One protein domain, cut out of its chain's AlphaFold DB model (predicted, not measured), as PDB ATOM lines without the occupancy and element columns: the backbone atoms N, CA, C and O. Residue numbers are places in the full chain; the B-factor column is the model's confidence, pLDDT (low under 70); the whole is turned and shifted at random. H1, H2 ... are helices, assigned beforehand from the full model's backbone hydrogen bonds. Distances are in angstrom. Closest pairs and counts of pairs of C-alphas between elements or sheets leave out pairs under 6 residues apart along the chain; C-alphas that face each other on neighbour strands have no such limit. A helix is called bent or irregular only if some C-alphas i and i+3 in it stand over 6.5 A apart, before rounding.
ATOM      1  N   THR A 232     -36.450 -34.797 -14.859       65.94
ATOM      2  CA  THR A 232     -37.062 -33.648 -14.161       65.94
ATOM      3  C   THR A 232     -36.969 -32.364 -14.982       65.94
ATOM      4  O   THR A 232     -37.939 -31.609 -15.041       65.94
ATOM      5  N   ALA A 233     -35.850 -32.141 -15.679       69.25
ATOM      6  CA  ALA A 233     -35.711 -31.021 -16.607       69.25
ATOM      7  C   ALA A 233     -36.711 -31.116 -17.773       69.25
ATOM      8  O   ALA A 233     -37.350 -30.120 -18.112       69.25
ATOM      9  N   ARG A 234     -36.909 -32.319 -18.333       71.94
ATOM     10  CA  ARG A 234     -37.879 -32.558 -19.409       71.94
ATOM     11  C   ARG A 234     -39.317 -32.326 -18.947       71.94
ATOM     12  O   ARG A 234     -40.039 -31.602 -19.615       71.94
ATOM     13  N   ALA A 235     -39.701 -32.839 -17.775       70.12
ATOM     14  CA  ALA A 235     -41.027 -32.599 -17.201       70.12
ATOM     15  C   ALA A 235     -41.299 -31.101 -16.979       70.12
ATOM     16  O   ALA A 235     -42.371 -30.605 -17.321       70.12
ATOM     17  N   LYS A 236     -40.306 -30.356 -16.471       71.56
ATOM     18  CA  LYS A 236     -40.414 -28.902 -16.295       71.56
ATOM     19  C   LYS A 236     -40.595 -28.174 -17.632       71.56
ATOM     20  O   LYS A 236     -41.434 -27.287 -17.715       71.56
ATOM     21  N   HIS A 237     -39.839 -28.553 -18.663       75.06
ATOM     22  CA  HIS A 237     -39.941 -27.950 -19.995       75.06
ATOM     23  C   HIS A 237     -41.324 -28.175 -20.618       75.06
ATOM     24  O   HIS A 237     -41.966 -27.223 -21.047       75.06
ATOM     25  N   THR A 238     -41.827 -29.412 -20.567       72.94
ATOM     26  CA  THR A 238     -43.143 -29.771 -21.114       72.94
ATOM     27  C   THR A 238     -44.288 -29.057 -20.387       72.94
ATOM     28  O   THR A 238     -45.261 -28.645 -21.017       72.94
ATOM     29  N   LEU A 239     -44.167 -28.848 -19.071       63.81
ATOM     30  CA  LEU A 239     -45.147 -28.075 -18.303       63.81
ATOM     31  C   LEU A 239     -45.168 -26.598 -18.721       63.81
ATOM     32  O   LEU A 239     -46.248 -26.039 -18.898       63.81
ATOM     33  N   VAL A 240     -44.000 -25.989 -18.944       73.31
ATOM     34  CA  VAL A 240     -43.890 -24.587 -19.384       73.31
ATOM     35  C   VAL A 240     -44.400 -24.401 -20.818       73.31
ATOM     36  O   VAL A 240     -45.202 -23.502 -21.062       73.31
ATOM     37  N   GLU A 241     -44.025 -25.279 -21.755       76.50
ATOM     38  CA  GLU A 241     -44.485 -25.221 -23.156       76.50
ATOM     39  C   GLU A 241     -46.003 -25.375 -23.301       76.50
ATOM     40  O   GLU A 241     -46.603 -24.868 -24.244       76.50
ATOM     41  N   SER A 242     -46.653 -26.054 -22.357       72.25
ATOM     42  CA  SER A 242     -48.084 -26.348 -22.444       72.25
ATOM     43  C   SER A 242     -49.017 -25.189 -22.042       72.25
ATOM     44  O   SER A 242     -50.236 -25.398 -21.983       72.25
ATOM     45  N   GLY A 243     -48.478 -23.982 -21.798       68.38
ATOM     46  CA  GLY A 243     -49.252 -22.743 -21.603       68.38
ATOM     47  C   GLY A 243     -50.076 -22.708 -20.309       68.38
ATOM     48  O   GLY A 243     -51.163 -22.134 -20.269       68.38
ATOM     49  N   ILE A 244     -49.582 -23.375 -19.265       57.94
ATOM     50  CA  ILE A 244     -50.324 -23.780 -18.060       57.94
ATOM     51  C   ILE A 244     -50.725 -22.631 -17.105       57.94
ATOM     52  O   ILE A 244     -51.483 -22.852 -16.164       57.94
ATOM     53  N   GLU A 245     -50.301 -21.391 -17.346       58.16
ATOM     54  CA  GLU A 245     -50.493 -20.289 -16.387       58.16
ATOM     55  C   GLU A 245     -51.950 -19.816 -16.202       58.16
ATOM     56  O   GLU A 245     -52.230 -19.105 -15.241       58.16
ATOM     57  N   ARG A 246     -52.897 -20.192 -17.078       61.34
ATOM     58  CA  ARG A 246     -54.251 -19.591 -17.096       61.34
ATOM     59  C   ARG A 246     -55.408 -20.459 -16.601       61.34
ATOM     60  O   ARG A 246     -56.474 -19.906 -16.351       61.34
ATOM     61  N   ASP A 247     -55.244 -21.772 -16.436       72.56
ATOM     62  CA  ASP A 247     -56.353 -22.629 -15.996       72.56
ATOM     63  C   ASP A 247     -55.877 -23.819 -15.154       72.56
ATOM     64  O   ASP A 247     -55.293 -24.783 -15.657       72.56
ATOM     65  N   TRP A 248     -56.163 -23.762 -13.850       72.12
ATOM     66  CA  TRP A 248     -55.759 -24.792 -12.895       72.12
ATOM     67  C   TRP A 248     -56.404 -26.155 -13.212       72.12
ATOM     68  O   TRP A 248     -55.781 -27.187 -12.973       72.12
ATOM     69  N   ARG A 249     -57.612 -26.202 -13.796       66.44
ATOM     70  CA  ARG A 249     -58.253 -27.484 -14.152       66.44
ATOM     71  C   ARG A 249     -57.545 -28.144 -15.331       66.44
ATOM     72  O   ARG A 249     -57.304 -29.350 -15.304       66.44
ATOM     73  N   SER A 250     -57.147 -27.347 -16.322       73.25
ATOM     74  CA  SER A 250     -56.306 -27.791 -17.441       73.25
ATOM     75  C   SER A 250     -54.920 -28.235 -16.963       73.25
ATOM     76  O   SER A 250     -54.415 -29.263 -17.416       73.25
ATOM     77  N   LEU A 251     -54.340 -27.525 -15.983       74.62
ATOM     78  CA  LEU A 251     -53.098 -27.914 -15.309       74.62
ATOM     79  C   LEU A 251     -53.237 -29.294 -14.671       74.62
ATOM     80  O   LEU A 251     -52.413 -30.153 -14.951       74.62
ATOM     81  N   TRP A 252     -54.275 -29.548 -13.871       71.56
ATOM     82  CA  TRP A 252     -54.452 -30.855 -13.230       71.56
ATOM     83  C   TRP A 252     -54.769 -31.974 -14.210       71.56
ATOM     84  O   TRP A 252     -54.271 -33.081 -14.017       71.56
ATOM     85  N   GLY A 253     -55.520 -31.705 -15.279       77.06
ATOM     86  CA  GLY A 253     -55.740 -32.679 -16.352       77.06
ATOM     87  C   GLY A 253     -54.436 -33.065 -17.059       77.06
ATOM     88  O   GLY A 253     -54.126 -34.246 -17.199       77.06
ATOM     89  N   LYS A 254     -53.615 -32.077 -17.431       78.19
ATOM     90  CA  LYS A 254     -52.308 -32.310 -18.070       78.19
ATOM     91  C   LYS A 254     -51.293 -32.923 -17.108       78.19
ATOM     92  O   LYS A 254     -50.526 -33.791 -17.507       78.19
ATOM     93  N   LEU A 255     -51.292 -32.490 -15.848       73.62
ATOM     94  CA  LEU A 255     -50.394 -32.994 -14.817       73.62
ATOM     95  C   LEU A 255     -50.735 -34.443 -14.490       73.62
ATOM     96  O   LEU A 255     -49.830 -35.257 -14.490       73.62
ATOM     97  N   SER A 256     -52.006 -34.789 -14.274       74.75
ATOM     98  CA  SER A 256     -52.411 -36.177 -14.008       74.75
ATOM     99  C   SER A 256     -52.120 -37.099 -15.193       74.75
ATOM    100  O   SER A 256     -51.515 -38.146 -14.979       74.75
ATOM    101  N   GLY A 257     -52.409 -36.674 -16.428       84.69
ATOM    102  CA  GLY A 257     -52.046 -37.438 -17.629       84.69
ATOM    103  C   GLY A 257     -50.530 -37.580 -17.838       84.69
ATOM    104  O   GLY A 257     -50.059 -38.612 -18.305       84.69
ATOM    105  N   ALA A 258     -49.734 -36.579 -17.450       81.50
ATOM    106  CA  ALA A 258     -48.271 -36.657 -17.502       81.50
ATOM    107  C   ALA A 258     -47.663 -37.442 -16.324       81.50
ATOM    108  O   ALA A 258     -46.576 -38.009 -16.458       81.50
ATOM    109  N   LEU A 259     -48.334 -37.469 -15.168       83.31
ATOM    110  CA  LEU A 259     -47.888 -38.165 -13.961       83.31
ATOM    111  C   LEU A 259     -48.240 -39.653 -14.004       83.31
ATOM    112  O   LEU A 259     -47.535 -40.445 -13.392       83.31
ATOM    113  N   GLU A 260     -49.293 -40.040 -14.722       86.06
ATOM    114  CA  GLU A 260     -49.741 -41.427 -14.870       86.06
ATOM    115  C   GLU A 260     -48.613 -42.400 -15.273       86.06
ATOM    116  O   GLU A 260     -48.382 -43.353 -14.523       86.06
ATOM    117  N   PRO A 261     -47.819 -42.161 -16.339       80.75
ATOM    118  CA  PRO A 261     -46.705 -43.051 -16.677       80.75
ATOM    119  C   PRO A 261     -45.615 -43.080 -15.594       80.75
ATOM    120  O   PRO A 261     -44.992 -44.113 -15.368       80.75
ATOM    121  N   PHE A 262     -45.401 -41.974 -14.871       82.81
ATOM    122  CA  PHE A 262     -44.439 -41.936 -13.766       82.81
ATOM    123  C   PHE A 262     -44.931 -42.723 -12.545       82.81
ATOM    124  O   PHE A 262     -44.152 -43.432 -11.911       82.81
ATOM    125  N   MET A 263     -46.217 -42.612 -12.213       85.12
ATOM    126  CA  MET A 263     -46.833 -43.343 -11.108       85.12
ATOM    127  C   MET A 263     -46.905 -44.841 -11.402       85.12
ATOM    128  O   MET A 263     -46.697 -45.631 -10.483       85.12
ATOM    129  N   ALA A 264     -47.121 -45.230 -12.661       83.94
ATOM    130  CA  ALA A 264     -47.040 -46.620 -13.100       83.94
ATOM    131  C   ALA A 264     -45.620 -47.189 -12.918       83.94
ATOM    132  O   ALA A 264     -45.451 -48.196 -12.227       83.94
ATOM    133  N   ASP A 265     -44.594 -46.495 -13.427       85.69
ATOM    134  CA  ASP A 265     -43.184 -46.882 -13.254       85.69
ATOM    135  C   ASP A 265     -42.789 -46.952 -11.769       85.69
ATOM    136  O   ASP A 265     -42.098 -47.877 -11.326       85.69
ATOM    137  N   PHE A 266     -43.217 -45.970 -10.973       86.06
ATOM    138  CA  PHE A 266     -42.935 -45.918  -9.542       86.06
ATOM    139  C   PHE A 266     -43.617 -47.063  -8.787       86.06
ATOM    140  O   PHE A 266     -42.974 -47.722  -7.965       86.06
ATOM    141  N   ALA A 267     -44.891 -47.339  -9.079       86.25
ATOM    142  CA  ALA A 267     -45.625 -48.451  -8.485       86.25
ATOM    143  C   ALA A 267     -44.977 -49.796  -8.837       86.25
ATOM    144  O   ALA A 267     -44.839 -50.655  -7.962       86.25
ATOM    145  N   GLU A 268     -44.496 -49.965 -10.070       93.25
ATOM    146  CA  GLU A 268     -43.779 -51.173 -10.476       93.25
ATOM    147  C   GLU A 268     -42.449 -51.332  -9.718       93.25
ATOM    148  O   GLU A 268     -42.139 -52.413  -9.203       93.25
ATOM    149  N   GLN A 269     -41.672 -50.253  -9.578       92.06
ATOM    150  CA  GLN A 269     -40.422 -50.269  -8.810       92.06
ATOM    151  C   GLN A 269     -40.663 -50.572  -7.328       92.06
ATOM    152  O   GLN A 269     -39.959 -51.406  -6.746       92.06
ATOM    153  N   MET A 270     -41.684 -49.957  -6.728       89.06
ATOM    154  CA  MET A 270     -42.102 -50.241  -5.355       89.06
ATOM    155  C   MET A 270     -42.557 -51.694  -5.206       89.06
ATOM    156  O   MET A 270     -42.142 -52.364  -4.260       89.06
ATOM    157  N   GLY A 271     -43.315 -52.226  -6.167       93.81
ATOM    158  CA  GLY A 271     -43.717 -53.633  -6.196       93.81
ATOM    159  C   GLY A 271     -42.519 -54.588  -6.232       93.81
ATOM    160  O   GLY A 271     -42.445 -55.530  -5.439       93.81
ATOM    161  N   ARG A 272     -41.518 -54.316  -7.082       94.81
ATOM    162  CA  ARG A 272     -40.262 -55.093  -7.144       94.81
ATOM    163  C   ARG A 272     -39.475 -55.020  -5.828       94.81
ATOM    164  O   ARG A 272     -38.941 -56.038  -5.369       94.81
ATOM    165  N   MET A 273     -39.425 -53.845  -5.199       93.31
ATOM    166  CA  MET A 273     -38.747 -53.645  -3.916       93.31
ATOM    167  C   MET A 273     -39.440 -54.412  -2.784       93.31
ATOM    168  O   MET A 273     -38.780 -55.163  -2.063       93.31
ATOM    169  N   VAL A 274     -40.765 -54.293  -2.668       93.69
ATOM    170  CA  VAL A 274     -41.567 -55.009  -1.664       93.69
ATOM    171  C   VAL A 274     -41.447 -56.520  -1.855       93.69
ATOM    172  O   VAL A 274     -41.206 -57.237  -0.887       93.69
ATOM    173  N   ASN A 275     -41.499 -57.019  -3.093       95.25
ATOM    174  CA  ASN A 275     -41.301 -58.444  -3.375       95.25
ATOM    175  C   ASN A 275     -39.918 -58.944  -2.940       95.25
ATOM    176  O   ASN A 275     -39.794 -60.034  -2.375       95.25
ATOM    177  N   THR A 276     -38.874 -58.146  -3.163       95.62
ATOM    178  CA  THR A 276     -37.516 -58.479  -2.715       95.62
ATOM    179  C   THR A 276     -37.440 -58.515  -1.190       95.62
ATOM    180  O   THR A 276     -36.899 -59.465  -0.621       95.62
ATOM    181  N   PHE A 277     -38.042 -57.529  -0.524       95.31
ATOM    182  CA  PHE A 277     -38.107 -57.462   0.933       95.31
ATOM    183  C   PHE A 277     -38.861 -58.659   1.533       95.31
ATOM    184  O   PHE A 277     -38.345 -59.321   2.432       95.31
ATOM    185  N   MET A 278     -40.029 -59.006   0.990       93.62
ATOM    186  CA  MET A 278     -40.823 -60.152   1.449       93.62
ATOM    187  C   MET A 278     -40.093 -61.482   1.234       93.62
ATOM    188  O   MET A 278     -40.100 -62.345   2.113       93.62
ATOM    189  N   ARG A 279     -39.381 -61.649   0.110       94.69
ATOM    190  CA  ARG A 279     -38.518 -62.825  -0.108       94.69
ATOM    191  C   ARG A 279     -37.394 -62.901   0.922       94.69
ATOM    192  O   ARG A 279     -37.129 -63.980   1.451       94.69
ATOM    193  N   GLN A 280     -36.755 -61.777   1.242       93.12
ATOM    194  CA  GLN A 280     -35.710 -61.729   2.268       93.12
ATOM    195  C   GLN A 280     -36.257 -62.043   3.665       93.12
ATOM    196  O   GLN A 280     -35.640 -62.822   4.394       93.12
ATOM    197  N   GLN A 281     -37.420 -61.496   4.020       92.00
ATOM    198  CA  GLN A 281     -38.117 -61.812   5.268       92.00
ATOM    199  C   GLN A 281     -38.451 -63.303   5.357       92.00
ATOM    200  O   GLN A 281     -38.068 -63.957   6.326       92.00
ATOM    201  N   ASN A 282     -39.048 -63.881   4.312       92.81
ATOM    202  CA  ASN A 282     -39.375 -65.307   4.274       92.81
ATOM    203  C   ASN A 282     -38.132 -66.194   4.387       92.81
ATOM    204  O   ASN A 282     -38.162 -67.208   5.081       92.81
ATOM    205  N   MET A 283     -37.014 -65.816   3.760       92.25
ATOM    206  CA  MET A 283     -35.753 -66.546   3.920       92.25
ATOM    207  C   MET A 283     -35.215 -66.478   5.354       92.25
ATOM    208  O   MET A 283     -34.685 -67.473   5.846       92.25
ATOM    209  N   ARG A 284     -35.360 -65.341   6.046       86.44
ATOM    210  CA  ARG A 284     -34.973 -65.216   7.462       86.44
ATOM    211  C   ARG A 284     -35.872 -66.056   8.367       86.44
ATOM    212  O   ARG A 284     -35.356 -66.782   9.211       86.44
ATOM    213  N   MET A 285     -37.182 -66.034   8.135       84.12
ATOM    214  CA  MET A 285     -38.145 -66.832   8.901       84.12
ATOM    215  C   MET A 285     -37.930 -68.335   8.710       84.12
ATOM    216  O   MET A 285     -37.923 -69.080   9.686       84.12
ATOM    217  N   LYS A 286     -37.649 -68.785   7.478       86.31
ATOM    218  CA  LYS A 286     -37.308 -70.190   7.196       86.31
ATOM    219  C   LYS A 286     -36.005 -70.634   7.868       86.31
ATOM    220  O   LYS A 286     -35.908 -71.781   8.284       86.31
ATOM    221  N   LYS A 287     -35.011 -69.746   7.996       78.94
ATOM    222  CA  LYS A 287     -33.776 -70.045   8.745       78.94
ATOM    223  C   LYS A 287     -34.027 -70.178  10.246       78.94
ATOM    224  O   LYS A 287     -33.372 -70.995  10.882       78.94
ATOM    225  N   LEU A 288     -34.965 -69.402  10.789       71.88
ATOM    226  CA  LEU A 288     -35.342 -69.465  12.201       71.88
ATOM    227  C   LEU A 288     -36.137 -70.738  12.536       71.88
ATOM    228  O   LEU A 288     -36.033 -71.254  13.639       71.88
ATOM    229  N   HIS A 289     -36.891 -71.269  11.572       66.38
ATOM    230  CA  HIS A 289     -37.702 -72.484  11.705       66.38
ATOM    231  C   HIS A 289     -36.948 -73.784  11.373       66.38
ATOM    232  O   HIS A 289     -37.573 -74.751  10.953       66.38
TER     233      HIS A 289
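What this domain is: This is residues 232 to 289 of the 312 residues of an uncharacterized protein of Teladorsagia circumcincta (UniProt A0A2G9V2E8). Picture one long bent helix, H2, with short H1 folded back near its first arm, H2a; the long arm H2b sticks out free and makes the length. The printed part has 58 residues with two named helices, H1 then H2, and no named strand: all helix. It is extended, with a radius of gyration of the C-alphas of 19.5 A and spans of 62 by 22 by 12 A.

Where its parts are: Find C-alpha 232 at (-37.062, -33.648, -14.161); H1 runs to residue 241, 14.4 A. H2, residues 248 to 288, was assigned as one helix by its hydrogen bonds but is bent: C-alphas 258 and 261 are 6.6 A apart. Its arms are H2a, residues 248 to 258, 14.8 A, and H2b, residues 261 to 288, 40.8 A, ending at (-35.342, -69.465, 12.201).

How they stand to each other: H1 and H2a are close but not clearly touching; their closest C-alphas, Leu 239 and Leu 255, are 8.0 A apart. They run opposite ways at a steep tilt of 42 degrees. H2a and H2b stand at a steep tilt of 52 degrees. H1 and H2b are apart. In H1, H2a and H2b every O i to N i+4 pair is within hydrogen-bond range.

The domain as a whole: The C-alphas farthest apart, Arg 246 and His 289, are 62.5 A apart. The printed part has no cut, and the link from H1 to H2 is short. Look for pLDDT under 70 at residues 232 to 233, 239, 243 to 246, 249 and 289.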